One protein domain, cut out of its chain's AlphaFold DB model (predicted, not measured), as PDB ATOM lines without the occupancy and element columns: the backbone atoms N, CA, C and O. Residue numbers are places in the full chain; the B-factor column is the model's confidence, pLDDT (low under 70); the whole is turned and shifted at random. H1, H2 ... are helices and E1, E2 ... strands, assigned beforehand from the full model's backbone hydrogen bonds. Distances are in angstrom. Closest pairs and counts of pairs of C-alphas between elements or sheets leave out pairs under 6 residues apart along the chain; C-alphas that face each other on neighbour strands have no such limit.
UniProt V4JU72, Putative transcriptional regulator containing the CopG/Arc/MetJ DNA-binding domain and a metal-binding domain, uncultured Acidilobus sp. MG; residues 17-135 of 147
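This is residues 17 to 135 of the 147 residues of the protein "Putative transcriptional regulator containing the CopG/Arc/MetJ DNA-binding domain and a metal-binding domain" of uncultured Acidilobus sp. MG (UniProt V4JU72). A twisted antiparallel sheet of four strands has helices H4 and H5 over one face, while the other face is bare. From the E4 edge of the sheet, H2 reaches away as an arm with H1 set across its far end; H3 follows H2 close to that edge, and H6 ends the printed part beyond E4. The printed part has 119 residues, with six named helices and four named strands in the order H1 H2 H3 E1 H4 E2 E3 H5 E4 H6; the class is mixed, helices and strands, and the sheet runs E2 E3 E1 E4. The whole is flat and only just compact, close to loose, with a radius of gyration of the C-alphas of 16.1 A and spans of 43 by 42 by 21 A.

In the sheet, the inner strands E3, residues 92 to 102, and E1, residues 55 to 65, are antiparallel at 165 degrees, with N 60 and O 97 2.8 A apart. The edge strand E2, residues 81 to 89, forms a hairpin with E3, where N 87 and O 94 are 3.0 A apart. The other edge strand, E4, residues 119 to 124, is antiparallel to E1, with N 61 and O 121 2.9 A apart. H5, residues 103 to 115, lies over E1 at a height over the sheet of 8.6 A and runs along the strands. H4, residues 70 to 75, is on the same face as H5 and touches it with a shallow tilt of 26 degrees, opposite ways, the closest C-alphas being those of Ser 70 and Leu 113, 6.7 A apart. E1, H4, E2 and E3, H5, E4 are split strand-helix-strand units, two strands running the same way with another strand between them, and both crossovers are right-handed. H2, residues 32 to 46, only grazes the sheet with its residues 42 to 46. H1, residues 17 to 28, touches H2 about perpendicular at 77 degrees, with the C-alphas of Ala 25 and Arg 32 closest at 5.8 A. H3, residues 48 to 51, touches H5, the closest C-alphas being those of His 49 and Ser 103, 4.6 A apart. H6, residues 128 to 135, is close to H2 but not clearly touching, with the C-alphas of Asn 45 and Leu 128 closest at 6.2 A. In H1, H2, H4, H5 and H6 every O i to N i+4 pair is within hydrogen-bond range; H3 is too short for such a pair.

H1 begins at C-alpha 17 (22.603, -2.509, 12.830), and H2 is 20.9 A long. E1, 29.7 A, bends by 62 degrees at residue 58, and E3, 28.4 A, bends by 59 degrees at residue 98. E2 is 22.4 A long and H5 18.1 A. H6 ends at C-alpha 135 (19.382, 20.119, 38.076).

The C-alphas of Glu 26 and Asp 79 are the two farthest apart, 45.0 A. The printed part has no cut, and the links between its elements are tight. The mean pLDDT of the printed part is 92.7; residues 131 to 135 are under 70.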
ATOM      1  N   LEU A  17      22.860  -3.865  12.344       97.12
ATOM      2  CA  LEU A  17      22.603  -2.509  12.830       97.12
ATOM      3  C   LEU A  17      23.730  -1.532  12.458       97.12
ATOM      4  O   LEU A  17      23.460  -0.381  12.116       97.12
ATOM      5  N   SER A  18      24.994  -1.973  12.505       96.94
ATOM      6  CA  SER A  18      26.118  -1.142  12.053       96.94
ATOM      7  C   SER A  18      26.003  -0.803  10.570       96.94
ATOM      8  O   SER A  18      26.276   0.336  10.199       96.94
ATOM      9  N   ARG A  19      25.607  -1.767   9.735       97.88
ATOM     10  CA  ARG A  19      25.451  -1.562   8.293       97.88
ATOM     11  C   ARG A  19      24.318  -0.583   7.980       97.88
ATOM     12  O   ARG A  19      24.523   0.326   7.186       97.88
ATOM     13  N   GLU A  20      23.173  -0.706   8.648       97.88
ATOM     14  CA  GLU A  20      22.059   0.250   8.508       97.88
ATOM     15  C   GLU A  20      22.475   1.678   8.907       97.88
ATOM     16  O   GLU A  20      22.105   2.655   8.254       97.88
ATOM     17  N   LEU A  21      23.294   1.816   9.959       96.94
ATOM     18  CA  LEU A  21      23.848   3.109  10.368       96.94
ATOM     19  C   LEU A  21      24.795   3.696   9.308       96.94
ATOM     20  O   LEU A  21      24.748   4.903   9.063       96.94
ATOM     21  N   ASP A  22      25.642   2.862   8.701       97.38
ATOM     22  CA  ASP A  22      26.563   3.269   7.631       97.38
ATOM     23  C   ASP A  22      25.789   3.742   6.392       97.38
ATOM     24  O   ASP A  22      26.040   4.838   5.888       97.38
ATOM     25  N   GLU A  23      24.769   2.992   5.969       98.06
ATOM     26  CA  GLU A  23      23.896   3.396   4.864       98.06
ATOM     27  C   GLU A  23      23.164   4.713   5.140       98.06
ATOM     28  O   GLU A  23      23.015   5.551   4.245       98.06
ATOM     29  N   LEU A  24      22.681   4.908   6.372       97.81
ATOM     30  CA  LEU A  24      22.016   6.150   6.749       97.81
ATOM     31  C   LEU A  24      22.991   7.329   6.688       97.81
ATOM     32  O   LEU A  24      22.633   8.363   6.124       97.81
ATOM     33  N   ALA A  25      24.210   7.173   7.215       97.88
ATOM     34  CA  ALA A  25      25.262   8.192   7.177       97.88
ATOM     35  C   ALA A  25      25.593   8.620   5.742       97.88
ATOM     36  O   ALA A  25      25.637   9.816   5.453       97.88
ATOM     37  N   GLU A  26      25.740   7.659   4.828       97.75
ATOM     38  CA  GLU A  26      25.980   7.933   3.409       97.75
ATOM     39  C   GLU A  26      24.813   8.697   2.769       97.75
ATOM     40  O   GLU A  26      25.016   9.740   2.145       97.75
ATOM     41  N   LYS A  27      23.575   8.224   2.968       97.94
ATOM     42  CA  LYS A  27      22.370   8.832   2.371       97.94
ATOM     43  C   LYS A  27      22.070  10.229   2.910       97.94
ATOM     44  O   LYS A  27      21.459  11.035   2.211       97.94
ATOM     45  N   THR A  28      22.464  10.513   4.149       96.75
ATOM     46  CA  THR A  28      22.216  11.801   4.818       96.75
ATOM     47  C   THR A  28      23.435  12.723   4.836       96.75
ATOM     48  O   THR A  28      23.320  13.863   5.281       96.75
ATOM     49  N   ASN A  29      24.575  12.273   4.296       96.88
ATOM     50  CA  ASN A  29      25.839  13.010   4.242       96.88
ATOM     51  C   ASN A  29      26.287  13.548   5.617       96.88
ATOM     52  O   ASN A  29      26.729  14.692   5.743       96.88
ATOM     53  N   VAL A  30      26.159  12.718   6.654       96.25
ATOM     54  CA  VAL A  30      26.644  12.995   8.017       96.25
ATOM     55  C   VAL A  30      27.502  11.842   8.517       96.25
ATOM     56  O   VAL A  30      27.439  10.723   8.014       96.25
ATOM     57  N   SER A  31      28.327  12.094   9.527       96.00
ATOM     58  CA  SER A  31      29.167  11.051  10.115       96.00
ATOM     59  C   SER A  31      28.368  10.086  11.003       96.00
ATOM     60  O   SER A  31      27.390  10.467  11.651       96.00
ATOM     61  N   ARG A  32      28.856   8.843  11.150       94.50
ATOM     62  CA  ARG A  32      28.328   7.878  12.139       94.50
ATOM     63  C   ARG A  32      28.250   8.481  13.542       94.50
ATOM     64  O   ARG A  32      27.297   8.239  14.271       94.50
ATOM     65  N   SER A  33      29.270   9.248  13.933       93.81
ATOM     66  CA  SER A  33      29.331   9.871  15.256       93.81
ATOM     67  C   SER A  33      28.228  10.903  15.462       93.81
ATOM     68  O   SER A  33      27.661  10.943  16.547       93.81
ATOM     69  N   GLU A  34      27.893  11.694  14.440       94.62
ATOM     70  CA  GLU A  34      26.781  12.651  14.508       94.62
ATOM     71  C   GLU A  34      25.431  11.938  14.603       94.62
ATOM     72  O   GLU A  34      24.615  12.318  15.437       94.62
ATOM     73  N   LEU A  35      25.213  10.868  13.831       95.81
ATOM     74  CA  LEU A  35      23.986  10.068  13.936       95.81
ATOM     75  C   LEU A  35      23.835   9.426  15.315       95.81
ATOM     76  O   LEU A  35      22.753   9.455  15.898       95.81
ATOM     77  N   VAL A  36      24.919   8.873  15.863       95.56
ATOM     78  CA  VAL A  36      24.918   8.296  17.214       95.56
ATOM     79  C   VAL A  36      24.660   9.378  18.265       95.56
ATOM     80  O   VAL A  36      23.852   9.165  19.166       95.56
ATOM     81  N   GLU A  37      25.283  10.552  18.143       93.62
ATOM     82  CA  GLU A  37      25.033  11.696  19.030       93.62
ATOM     83  C   GLU A  37      23.556  12.124  18.986       93.62
ATOM     84  O   GLU A  37      22.923  12.279  20.033       93.62
ATOM     85  N   GLN A  38      22.983  12.248  17.786       93.25
ATOM     86  CA  GLN A  38      21.569  12.568  17.583       93.25
ATOM     87  C   GLN A  38      20.644  11.493  18.163       93.25
ATOM     88  O   GLN A  38      19.674  11.825  18.844       93.25
ATOM     89  N   ALA A  39      20.942  10.211  17.945       94.06
ATOM     90  CA  ALA A  39      20.156   9.101  18.472       94.06
ATOM     91  C   ALA A  39      20.147   9.091  20.007       94.06
ATOM     92  O   ALA A  39      19.081   8.980  20.613       94.06
ATOM     93  N   ILE A  40      21.311   9.285  20.636       93.25
ATOM     94  CA  ILE A  40      21.432   9.385  22.097       93.25
ATOM     95  C   ILE A  40      20.632  10.583  22.615       93.25
ATOM     96  O   ILE A  40      19.870  10.444  23.569       93.25
ATOM     97  N   ARG A  41      20.760  11.754  21.981       91.12
ATOM     98  CA  ARG A  41      20.017  12.961  22.366       91.12
ATOM     99  C   ARG A  41      18.505  12.760  22.262       91.12
ATOM    100  O   ARG A  41      17.781  13.133  23.181       91.12
ATOM    101  N   ASN A  42      18.034  12.144  21.181       91.88
ATOM    102  CA  ASN A  42      16.618  11.849  20.983       91.88
ATOM    103  C   ASN A  42      16.100  10.868  22.038       91.88
ATOM    104  O   ASN A  42      15.082  11.141  22.661       91.88
ATOM    105  N   MET A  43      16.844   9.793  22.310       92.12
ATOM    106  CA  MET A  43      16.504   8.847  23.373       92.12
ATOM    107  C   MET A  43      16.445   9.536  24.746       92.12
ATOM    108  O   MET A  43      15.537   9.278  25.526       92.12
ATOM    109  N   LEU A  44      17.380  10.437  25.058       91.88
ATOM    110  CA  LEU A  44      17.340  11.183  26.320       91.88
ATOM    111  C   LEU A  44      16.127  12.118  26.410       91.88
ATOM    112  O   LEU A  44      15.555  12.243  27.490       91.88
ATOM    113  N   ASN A  45      15.719  12.739  25.298       89.75
ATOM    114  CA  ASN A  45      14.497  13.545  25.235       89.75
ATOM    115  C   ASN A  45      13.244  12.696  25.470       89.75
ATOM    116  O   ASN A  45      12.406  13.079  26.283       89.75
ATOM    117  N   ASP A  46      13.154  11.528  24.825       92.00
ATOM    118  CA  ASP A  46      12.026  10.601  24.982       92.00
ATOM    119  C   ASP A  46      11.848  10.141  26.441       92.00
ATOM    120  O   ASP A  46      10.744   9.806  26.859       92.00
ATOM    121  N   TYR A  47      12.931  10.120  27.224       93.06
ATOM    122  CA  TYR A  47      12.945   9.633  28.606       93.06
ATOM    123  C   TYR A  47      13.155  10.736  29.647       93.06
ATOM    124  O   TYR A  47      13.410  10.439  30.817       93.06
ATOM    125  N   ILE A  48      13.045  12.009  29.269       90.38
ATOM    126  CA  ILE A  48      13.423  13.116  30.152       90.38
ATOM    127  C   ILE A  48      12.632  13.136  31.466       90.38
ATOM    128  O   ILE A  48      13.204  13.391  32.532       90.38
ATOM    129  N   HIS A  49      11.352  12.757  31.410       92.25
ATOM    130  CA  HIS A  49      10.443  12.617  32.551       92.25
ATOM    131  C   HIS A  49      10.836  11.524  33.553       92.25
ATOM    132  O   HIS A  49      10.329  11.529  34.671       92.25
ATOM    133  N   TYR A  50      11.753  10.615  33.211       91.19
ATOM    134  CA  TYR A  50      12.322   9.655  34.170       91.19
ATOM    135  C   TYR A  50      13.526  10.201  34.920       91.19
ATOM    136  O   TYR A  50      13.888   9.687  35.977       91.19
ATOM    137  N   LEU A  51      14.209  11.190  34.348       85.94
ATOM    138  CA  LEU A  51      15.525  11.544  34.832       85.94
ATOM    139  C   LEU A  51      15.392  12.341  36.151       85.94
ATOM    140  O   LEU A  51      16.123  12.060  37.104       85.94
ATOM    141  N   VAL A  52      14.555  13.383  36.196       80.81
ATOM    142  CA  VAL A  52      14.326  14.214  37.401       80.81
ATOM    143  C   VAL A  52      12.862  14.546  37.593       80.81
ATOM    144  O   VAL A  52      12.180  14.752  36.595       80.81
ATOM    145  N   PRO A  53      12.410  14.717  38.845       87.94
ATOM    146  CA  PRO A  53      11.155  15.396  39.129       87.94
ATOM    147  C   PRO A  53      11.167  16.839  38.600       87.94
ATOM    148  O   PRO A  53      12.067  17.609  38.909       87.94
ATOM    149  N   HIS A  54      10.171  17.181  37.793       88.62
ATOM    150  CA  HIS A  54       9.862  18.518  37.275       88.62
ATOM    151  C   HIS A  54       8.401  18.575  36.794       88.62
ATOM    152  O   HIS A  54       7.772  17.522  36.625       88.62
ATOM    153  N   GLU A  55       7.896  19.783  36.536       91.12
ATOM    154  CA  GLU A  55       6.702  20.001  35.708       91.12
ATOM    155  C   GLU A  55       7.084  19.837  34.241       91.12
ATOM    156  O   GLU A  55       7.979  20.524  33.742       91.12
ATOM    157  N   CYS A  56       6.457  18.871  33.583       91.88
ATOM    158  CA  CYS A  56       6.794  18.420  32.249       91.88
ATOM    159  C   CYS A  56       5.639  18.739  31.302       91.88
ATOM    160  O   CYS A  56       4.475  18.489  31.607       91.88
ATOM    161  N   GLU A  57       5.988  19.279  30.145       94.38
ATOM    162  CA  GLU A  57       5.059  19.591  29.066       94.38
ATOM    163  C   GLU A  57       5.601  18.990  27.769       94.38
ATOM    164  O   GLU A  57       6.819  18.975  27.548       94.38
ATOM    165  N   GLY A  58       4.728  18.476  26.906       95.75
ATOM    166  CA  GLY A  58       5.157  17.911  25.631       95.75
ATOM    167  C   GLY A  58       4.093  17.109  24.900       95.75
ATOM    168  O   GLY A  58       2.921  17.093  25.272       95.75
ATOM    169  N   VAL A  59       4.526  16.434  23.838       97.88
ATOM    170  CA  VAL A  59       3.676  15.580  23.005       97.88
ATOM    171  C   VAL A  59       4.150  14.139  23.112       97.88
ATOM    172  O   VAL A  59       5.295  13.831  22.785       97.88
ATOM    173  N   MET A  60       3.263  13.245  23.535       98.00
ATOM    174  CA  MET A  60       3.480  11.806  23.489       98.00
ATOM    175  C   MET A  60       2.792  11.227  22.258       98.00
ATOM    176  O   MET A  60       1.607  11.463  22.035       98.00
ATOM    177  N   VAL A  61       3.528  10.448  21.472       97.69
ATOM    178  CA  VAL A  61       2.969   9.658  20.375       97.69
ATOM    179  C   VAL A  61       3.126   8.190  20.730       97.69
ATOM    180  O   VAL A  61       4.241   7.744  21.004       97.69
ATOM    181  N   ALA A  62       2.029   7.439  20.718       97.25
ATOM    182  CA  ALA A  62       2.037   6.002  20.950       97.25
ATOM    183  C   ALA A  62       1.373   5.269  19.785       97.25
ATOM    184  O   ALA A  62       0.287   5.625  19.344       97.25
ATOM    185  N   VAL A  63       2.029   4.226  19.290       97.06
ATOM    186  CA  VAL A  63       1.460   3.316  18.294       97.06
ATOM    187  C   VAL A  63       1.247   1.971  18.971       97.06
ATOM    188  O   VAL A  63       2.212   1.283  19.305       97.06
ATOM    189  N   CYS A  64      -0.010   1.620  19.207       95.94
ATOM    190  CA  CYS A  64      -0.433   0.479  20.012       95.94
ATOM    191  C   CYS A  64      -1.174  -0.551  19.154       95.94
ATOM    192  O   CYS A  64      -1.895  -0.153  18.244       95.94
ATOM    193  N   PRO A  65      -1.075  -1.860  19.426       94.62
ATOM    194  CA  PRO A  65      -2.018  -2.821  18.859       94.62
ATOM    195  C   PRO A  65      -3.437  -2.537  19.379       94.62
ATOM    196  O   PRO A  65      -3.616  -2.243  20.564       94.62
ATOM    197  N   SER A  66      -4.448  -2.605  18.509       90.31
ATOM    198  CA  SER A  66      -5.808  -2.158  18.850       90.31
ATOM    199  C   SER A  66      -6.536  -3.042  19.865       90.31
ATOM    200  O   SER A  66      -7.496  -2.608  20.495       90.31
ATOM    201  N   ASP A  67      -6.049  -4.260  20.092       88.62
ATOM    202  CA  ASP A  67      -6.587  -5.221  21.055       88.62
ATOM    203  C   ASP A  67      -5.999  -5.077  22.472       88.62
ATOM    204  O   ASP A  67      -6.331  -5.860  23.364       88.62
ATOM    205  N   ARG A  68      -5.131  -4.081  22.707       87.31
ATOM    206  CA  ARG A  68      -4.403  -3.908  23.980       87.31
ATOM    207  C   ARG A  68      -5.002  -2.875  24.932       87.31
ATOM    208  O   ARG A  68      -4.481  -2.721  26.033       87.31
ATOM    209  N   GLY A  69      -6.083  -2.195  24.551       88.12
ATOM    210  CA  GLY A  69      -6.809  -1.284  25.443       88.12
ATOM    211  C   GLY A  69      -6.035  -0.017  25.833       88.12
ATOM    212  O   GLY A  69      -6.112   0.412  26.985       88.12
ATOM    213  N   SER A  70      -5.291   0.583  24.893       91.56
ATOM    214  CA  SER A  70      -4.579   1.856  25.102       91.56
ATOM    215  C   SER A  70      -5.511   2.978  25.562       91.56
ATOM    216  O   SER A  70      -5.153   3.723  26.469       91.56
ATOM    217  N   GLU A  71      -6.723   3.044  25.008       91.94
ATOM    218  CA  GLU A  71      -7.748   4.039  25.352       91.94
ATOM    219  C   GLU A  71      -8.059   4.060  26.854       91.94
ATOM    220  O   GLU A  71      -7.947   5.102  27.495       91.94
ATOM    221  N   ALA A  72      -8.348   2.897  27.446       93.00
ATOM    222  CA  ALA A  72      -8.669   2.786  28.870       93.00
ATOM    223  C   ALA A  72      -7.485   3.178  29.769       93.00
ATOM    224  O   ALA A  72      -7.674   3.724  30.857       93.00
ATOM    225  N   VAL A  73      -6.250   2.910  29.324       95.88
ATOM    226  CA  VAL A  73      -5.063   3.419  30.017       95.88
ATOM    227  C   VAL A  73      -5.046   4.938  29.954       95.88
ATOM    228  O   VAL A  73      -4.914   5.553  31.004       95.88
ATOM    229  N   ILE A  74      -5.208   5.530  28.769       96.06
ATOM    230  CA  ILE A  74      -5.126   6.978  28.532       96.06
ATOM    231  C   ILE A  74      -6.201   7.753  29.303       96.06
ATOM    232  O   ILE A  74      -5.887   8.776  29.911       96.06
ATOM    233  N   GLU A  75      -7.439   7.257  29.361       94.88
ATOM    234  CA  GLU A  75      -8.528   7.881  30.132       94.88
ATOM    235  C   GLU A  75      -8.162   8.070  31.614       94.88
ATOM    236  O   GLU A  75      -8.476   9.098  32.228       94.88
ATOM    237  N   GLY A  76      -7.415   7.113  32.173       96.88
ATOM    238  CA  GLY A  76      -6.894   7.159  33.538       96.88
ATOM    239  C   GLY A  76      -5.804   8.210  33.781       96.88
ATOM    240  O   GLY A  76      -5.341   8.320  34.916       96.88
ATOM    241  N   PHE A  77      -5.388   8.952  32.750       97.62
ATOM    242  CA  PHE A  77      -4.420  10.056  32.794       97.62
ATOM    243  C   PHE A  77      -5.005  11.364  32.237       97.62
ATOM    244  O   PHE A  77      -4.274  12.252  31.788       97.62
ATOM    245  N   SER A  78      -6.332  11.511  32.274       96.00
ATOM    246  CA  SER A  78      -7.019  12.762  31.926       96.00
ATOM    247  C   SER A  78      -6.582  13.954  32.789       96.00
ATOM    248  O   SER A  78      -6.700  15.089  32.345       96.00
ATOM    249  N   ASP A  79      -6.012  13.709  33.975       97.38
ATOM    250  CA  ASP A  79      -5.444  14.735  34.857       97.38
ATOM    251  C   ASP A  79      -4.247  15.482  34.250       97.38
ATOM    252  O   ASP A  79      -4.010  16.632  34.611       97.38
ATOM    253  N   ILE A  80      -3.517  14.849  33.328       97.62
ATOM    254  CA  ILE A  80      -2.336  15.427  32.664       97.62
ATOM    255  C   ILE A  80      -2.500  15.567  31.148       97.62
ATOM    256  O   ILE A  80      -1.574  16.009  30.475       97.62
ATOM    257  N   THR A  81      -3.641  15.158  30.588       97.56
ATOM    258  CA  THR A  81      -3.870  15.134  29.137       97.56
ATOM    259  C   THR A  81      -4.710  16.331  28.720       97.56
ATOM    260  O   THR A  81      -5.909  16.379  28.977       97.56
ATOM    261  N   THR A  82      -4.092  17.295  28.037       96.75
ATOM    262  CA  THR A  82      -4.775  18.512  27.571       96.75
ATOM    263  C   THR A  82      -5.481  18.295  26.237       96.75
ATOM    264  O   THR A  82      -6.521  18.892  25.965       96.75
ATOM    265  N   THR A  83      -4.934  17.439  25.375       97.12
ATOM    266  CA  THR A  83      -5.544  17.051  24.098       97.12
ATOM    267  C   THR A  83      -5.194  15.606  23.790       97.12
ATOM    268  O   THR A  83      -4.047  15.196  23.953       97.12
ATOM    269  N   TYR A  84      -6.178  14.853  23.307       96.88
ATOM    270  CA  TYR A  84      -6.030  13.461  22.908       96.88
ATOM    271  C   TYR A  84      -6.610  13.261  21.509       96.88
ATOM    272  O   TYR A  84      -7.776  13.566  21.258       96.88
ATOM    273  N   VAL A  85      -5.779  12.765  20.593       96.31
ATOM    274  CA  VAL A  85      -6.180  12.357  19.248       96.31
ATOM    275  C   VAL A  85      -5.925  10.867  19.104       96.31
ATOM    276  O   VAL A  85      -4.799  10.411  19.290       96.31
ATOM    277  N   HIS A  86      -6.967  10.144  18.716       95.69
ATOM    278  CA  HIS A  86      -6.943   8.710  18.476       95.69
ATOM    279  C   HIS A  86      -7.270   8.417  17.013       95.69
ATOM    280  O   HIS A  86      -8.208   8.988  16.448       95.69
ATOM    281  N   SER A  87      -6.526   7.505  16.395       94.25
ATOM    282  CA  SER A  87      -6.819   7.024  15.047       94.25
ATOM    283  C   SER A  87      -6.536   5.536  14.907       94.25
ATOM    284  O   SER A  87      -5.432   5.072  15.189       94.25
ATOM    285  N   HIS A  88      -7.514   4.793  14.396       93.00
ATOM    286  CA  HIS A  88      -7.372   3.370  14.123       93.00
ATOM    287  C   HIS A  88      -6.986   3.122  12.660       93.00
ATOM    288  O   HIS A  88      -7.684   3.540  11.730       93.00
ATOM    289  N   ARG A  89      -5.894   2.383  12.435       87.88
ATOM    290  CA  ARG A  89      -5.444   1.983  11.097       87.88
ATOM    291  C   ARG A  89      -4.781   0.610  11.121       87.88
ATOM    292  O   ARG A  89      -3.694   0.443  11.658       87.88
ATOM    293  N   GLY A  90      -5.408  -0.361  10.456       88.50
ATOM    294  CA  GLY A  90      -4.790  -1.662  10.172       88.50
ATOM    295  C   GLY A  90      -4.459  -2.500  11.412       88.50
ATOM    296  O   GLY A  90      -3.390  -3.096  11.455       88.50
ATOM    297  N   GLY A  91      -5.343  -2.528  12.417       92.06
ATOM    298  CA  GLY A  91      -5.113  -3.265  13.669       92.06
ATOM    299  C   GLY A  91      -4.189  -2.547  14.656       92.06
ATOM    300  O   GLY A  91      -3.822  -3.117  15.680       92.06
ATOM    301  N   MET A  92      -3.822  -1.301  14.355       94.81
ATOM    302  CA  MET A  92      -3.050  -0.432  15.233       94.81
ATOM    303  C   MET A  92      -3.859   0.821  15.572       94.81
ATOM    304  O   MET A  92      -4.580   1.357  14.726       94.81
ATOM    305  N   CYS A  93      -3.692   1.305  16.792       95.12
ATOM    306  CA  CYS A  93      -4.137   2.603  17.269       95.12
ATOM    307  C   CYS A  93      -2.941   3.553  17.290       95.12
ATOM    308  O   CYS A  93      -1.871   3.210  17.795       95.12
ATOM    309  N   VAL A  94      -3.114   4.738  16.716       96.12
ATOM    310  CA  VAL A  94      -2.155   5.838  16.781       96.12
ATOM    311  C   VAL A  94      -2.729   6.883  17.722       96.12
ATOM    312  O   VAL A  94      -3.722   7.532  17.398       96.12
ATOM    313  N   GLU A  95      -2.073   7.028  18.863       96.88
ATOM    314  CA  GLU A  95      -2.423   7.949  19.934       96.88
ATOM    315  C   GLU A  95      -1.475   9.145  19.893       96.88
ATOM    316  O   GLU A  95      -0.251   8.980  19.907       96.88
ATOM    317  N   VAL A  96      -2.023  10.355  19.867       98.00
ATOM    318  CA  VAL A  96      -1.264  11.598  20.021       98.00
ATOM    319  C   VAL A  96      -1.832  12.348  21.214       98.00
ATOM    320  O   VAL A  96      -2.992  12.758  21.205       98.00
ATOM    321  N   LEU A  97      -1.008  12.519  22.244       98.31
ATOM    322  CA  LEU A  97      -1.381  13.161  23.495       98.31
ATOM    323  C   LEU A  97      -0.544  14.411  23.710       98.31
ATOM    324  O   LEU A  97       0.685  14.350  23.699       98.31
ATOM    325  N   PHE A  98      -1.207  15.530  23.955       98.06
ATOM    326  CA  PHE A  98      -0.579  16.724  24.502       98.06
ATOM    327  C   PHE A  98      -0.681  16.626  26.019       98.06
ATOM    328  O   PHE A  98      -1.777  16.444  26.556       98.06
ATOM    329  N   LEU A  99       0.465  16.682  26.689       98.00
ATOM    330  CA  LEU A  99       0.587  16.408  28.113       98.00
ATOM    331  C   LEU A  99       1.174  17.611  28.847       98.00
ATOM    332  O   LEU A  99       2.127  18.224  28.363       98.00
ATOM    333  N   GLU A 100       0.637  17.895  30.028       96.88
ATOM    334  CA  GLU A 100       1.152  18.891  30.965       96.88
ATOM    335  C   GLU A 100       0.945  18.392  32.398       96.88
ATOM    336  O   GLU A 100      -0.150  17.968  32.767       96.88
ATOM    337  N   GLY A 101       2.003  18.418  33.207       95.88
ATOM    338  CA  GLY A 101       1.923  18.127  34.636       95.88
ATOM    339  C   GLY A 101       3.171  17.448  35.197       95.88
ATOM    340  O   GLY A 101       4.241  17.459  34.576       95.88
ATOM    341  N   PRO A 102       3.062  16.789  36.363       95.94
ATOM    342  CA  PRO A 102       4.221  16.208  37.019       95.94
ATOM    343  C   PRO A 102       4.876  15.123  36.156       95.94
ATOM    344  O   PRO A 102       4.253  14.115  35.821       95.94
ATOM    345  N   SER A 103       6.172  15.270  35.879       95.00
ATOM    346  CA  SER A 103       7.020  14.284  35.169       95.00
ATOM    347  C   SER A 103       6.801  12.835  35.616       95.00
ATOM    348  O   SER A 103       6.732  11.935  34.783       95.00
ATOM    349  N   ARG A 104       6.607  12.589  36.920       96.12
ATOM    350  CA  ARG A 104       6.281  11.256  37.451       96.12
ATOM    351  C   ARG A 104       5.021  10.669  36.811       96.12
ATOM    352  O   ARG A 104       5.009   9.487  36.473       96.12
ATOM    353  N   ARG A 105       3.975  11.471  36.641       97.69
ATOM    354  CA  ARG A 105       2.694  11.041  36.080       97.69
ATOM    355  C   ARG A 105       2.820  10.734  34.587       97.69
ATOM    356  O   ARG A 105       2.360   9.686  34.142       97.69
ATOM    357  N   ILE A 106       3.560  11.568  33.854       97.44
ATOM    358  CA  ILE A 106       3.902  11.331  32.442       97.44
ATOM    359  C   ILE A 106       4.761  10.064  32.287       97.44
ATOM    360  O   ILE A 106       4.503   9.245  31.408       97.44
ATOM    361  N   SER A 107       5.724   9.836  33.185       97.12
ATOM    362  CA  SER A 107       6.555   8.622  33.194       97.12
ATOM    363  C   SER A 107       5.761   7.343  33.478       97.12
ATOM    364  O   SER A 107       6.085   6.275  32.950       97.12
ATOM    365  N   GLU A 108       4.701   7.446  34.284       97.88
ATOM    366  CA  GLU A 108       3.795   6.338  34.575       97.88
ATOM    367  C   GLU A 108       2.941   6.002  33.346       97.88
ATOM    368  O   GLU A 108       2.865   4.831  32.976       97.88
ATOM    369  N   LEU A 109       2.365   7.010  32.676       98.12
ATOM    370  CA  LEU A 109       1.641   6.824  31.414       98.12
ATOM    371  C   LEU A 109       2.546   6.189  30.351       98.12
ATOM    372  O   LEU A 109       2.189   5.160  29.775       98.12
ATOM    373  N   HIS A 110       3.738   6.759  30.151       97.69
ATOM    374  CA  HIS A 110       4.741   6.246  29.219       97.69
ATOM    375  C   HIS A 110       5.042   4.765  29.495       97.69
ATOM    376  O   HIS A 110       4.927   3.929  28.603       97.69
ATOM    377  N   GLY A 111       5.332   4.416  30.755       97.06
ATOM    378  CA  GLY A 111       5.631   3.042  31.154       97.06
ATOM    379  C   GLY A 111       4.460   2.075  30.950       97.06
ATOM    380  O   GLY A 111       4.669   0.957  30.479       97.06
ATOM    381  N   ARG A 112       3.223   2.497  31.253       97.75
ATOM    382  CA  ARG A 112       2.024   1.672  31.034       97.75
ATOM    383  C   ARG A 112       1.801   1.392  29.550       97.75
ATOM    384  O   ARG A 112       1.606   0.234  29.191       97.75
ATOM    385  N   LEU A 113       1.904   2.402  28.687       97.38
ATOM    386  CA  LEU A 113       1.768   2.220  27.240       97.38
ATOM    387  C   LEU A 113       2.878   1.319  26.677       97.38
ATOM    388  O   LEU A 113       2.591   0.383  25.933       97.38
ATOM    389  N   THR A 114       4.132   1.511  27.093       96.06
ATOM    390  CA  THR A 114       5.227   0.604  26.708       96.06
ATOM    391  C   THR A 114       4.959  -0.835  27.163       96.06
ATOM    392  O   THR A 114       5.196  -1.768  26.399       96.06
ATOM    393  N   SER A 115       4.413  -1.043  28.368       96.00
ATOM    394  CA  SER A 115       4.093  -2.387  28.878       96.00
ATOM    395  C   SER A 115       2.988  -3.106  28.093       96.00
ATOM    396  O   SER A 115       2.961  -4.335  28.060       96.00
ATOM    397  N   LEU A 116       2.122  -2.353  27.406       94.81
ATOM    398  CA  LEU A 116       1.127  -2.887  26.472       94.81
ATOM    399  C   LEU A 116       1.718  -3.268  25.105       94.81
ATOM    400  O   LEU A 116       0.999  -3.782  24.249       94.81
ATOM    401  N   GLY A 117       3.017  -3.039  24.893       94.62
ATOM    402  CA  GLY A 117       3.691  -3.274  23.619       94.62
ATOM    403  C   GLY A 117       3.552  -2.119  22.628       94.62
ATOM    404  O   GLY A 117       3.804  -2.312  21.441       94.62
ATOM    405  N   CYS A 118       3.151  -0.929  23.085       96.44
ATOM    406  CA  CYS A 118       3.105   0.246  22.227       96.44
ATOM    407  C   CYS A 118       4.516   0.767  21.920       96.44
ATOM    408  O   CYS A 118       5.374   0.844  22.804       96.44
ATOM    409  N   GLY A 119       4.737   1.210  20.682       96.25
ATOM    410  CA  GLY A 119       5.884   2.046  20.338       96.25
ATOM    411  C   GLY A 119       5.612   3.474  20.792       96.25
ATOM    412  O   GLY A 119       4.754   4.132  20.208       96.25
ATOM    413  N   VAL A 120       6.307   3.939  21.832       97.12
ATOM    414  CA  VAL A 120       6.057   5.251  22.447       97.12
ATOM    415  C   VAL A 120       7.244   6.181  22.227       97.12
ATOM    416  O   VAL A 120       8.397   5.776  22.369       97.12
ATOM    417  N   ARG A 121       6.954   7.430  21.859       97.00
ATOM    418  CA  ARG A 121       7.911   8.533  21.727       97.00
ATOM    419  C   ARG A 121       7.381   9.746  22.473       97.00
ATOM    420  O   ARG A 121       6.168   9.955  22.519       97.00
ATOM    421  N   PHE A 122       8.281  10.554  23.020       96.00
ATOM    422  CA  PHE A 122       7.918  11.778  23.723       96.00
ATOM    423  C   PHE A 122       8.771  12.944  23.234       96.00
ATOM    424  O   PHE A 122       9.999  12.905  23.268       96.00
ATOM    425  N   LEU A 123       8.103  13.998  22.777       95.06
ATOM    426  CA  LEU A 123       8.728  15.248  22.383       95.06
ATOM    427  C   LEU A 123       8.493  16.271  23.499       95.06
ATOM    428  O   LEU A 123       7.366  16.755  23.635       95.06
ATOM    429  N   PRO A 124       9.517  16.619  24.296       93.06
ATOM    430  CA  PRO A 124       9.363  17.622  25.337       93.06
ATOM    431  C   PRO A 124       9.161  19.013  24.724       93.06
ATOM    432  O   PRO A 124       9.787  19.360  23.722       93.06
ATOM    433  N   GLY A 125       8.342  19.848  25.364       90.19
ATOM    434  CA  GLY A 125       8.135  21.247  24.968       90.19
ATOM    435  C   GLY A 125       9.357  22.144  25.206       90.19
ATOM    436  O   GLY A 125       9.421  23.258  24.690       90.19
ATOM    437  N   ARG A 126      10.360  21.653  25.947       82.88
ATOM    438  CA  ARG A 126      11.630  22.345  26.217       82.88
ATOM    439  C   ARG A 126      12.823  21.444  25.917       82.88
ATOM    440  O   ARG A 126      12.738  20.224  26.030       82.88
ATOM    441  N   ALA A 127      13.955  22.050  25.567       76.38
ATOM    442  CA  ALA A 127      15.186  21.324  25.258       76.38
ATOM    443  C   ALA A 127      15.790  20.637  26.498       76.38
ATOM    444  O   ALA A 127      15.710  21.177  27.604       76.38
ATOM    445  N   LEU A 128      16.461  19.494  26.308       73.81
ATOM    446  CA  LEU A 128      17.168  18.740  27.358       73.81
ATOM    447  C   LEU A 128      18.071  19.622  28.228       73.81
ATOM    448  O   LEU A 128      18.108  19.461  29.448       73.81
ATOM    449  N   GLU A 129      18.778  20.565  27.604       75.38
ATOM    450  CA  GLU A 129      19.669  21.521  28.260       75.38
ATOM    451  C   GLU A 129      18.960  22.300  29.369       75.38
ATOM    452  O   GLU A 129      19.500  22.424  30.466       75.38
ATOM    453  N   SER A 130      17.720  22.737  29.129       73.50
ATOM    454  CA  SER A 130      16.956  23.523  30.104       73.50
ATOM    455  C   SER A 130      16.671  22.744  31.397       73.50
ATOM    456  O   SER A 130      16.703  23.306  32.491       73.50
ATOM    457  N   TYR A 131      16.487  21.424  31.302       68.50
ATOM    458  CA  TYR A 131      16.283  20.549  32.460       68.50
ATOM    459  C   TYR A 131      17.598  20.153  33.144       68.50
ATOM    460  O   TYR A 131      17.633  19.892  34.350       68.50
ATOM    461  N   ALA A 132      18.698  20.088  32.390       67.88
ATOM    462  CA  ALA A 132      20.027  19.849  32.944       67.88
ATOM    463  C   ALA A 132      20.526  21.052  33.762       67.88
ATOM    464  O   ALA A 132      21.141  20.870  34.811       67.88
ATOM    465  N   GLU A 133      20.227  22.276  33.331       65.00
ATOM    466  CA  GLU A 133      20.554  23.492  34.079       65.00
ATOM    467  C   GLU A 133      19.763  23.586  35.391       65.00
ATOM    468  O   GLU A 133      20.359  23.831  36.441       65.00
ATOM    469  N   ALA A 134      18.458  23.278  35.365       60.38
ATOM    470  CA  ALA A 134      17.623  23.218  36.569       60.38
ATOM    471  C   ALA A 134      18.207  22.262  37.631       60.38
ATOM    472  O   ALA A 134      18.339  22.617  38.801       60.38
ATOM    473  N   ARG A 135      18.685  21.086  37.208       58.22
ATOM    474  CA  ARG A 135      19.382  20.119  38.076       58.22
ATOM    475  C   ARG A 135      20.653  20.636  38.726       58.22
ATOM    476  O   ARG A 135      20.967  20.261  39.858       58.22
TER     477      ARG A 135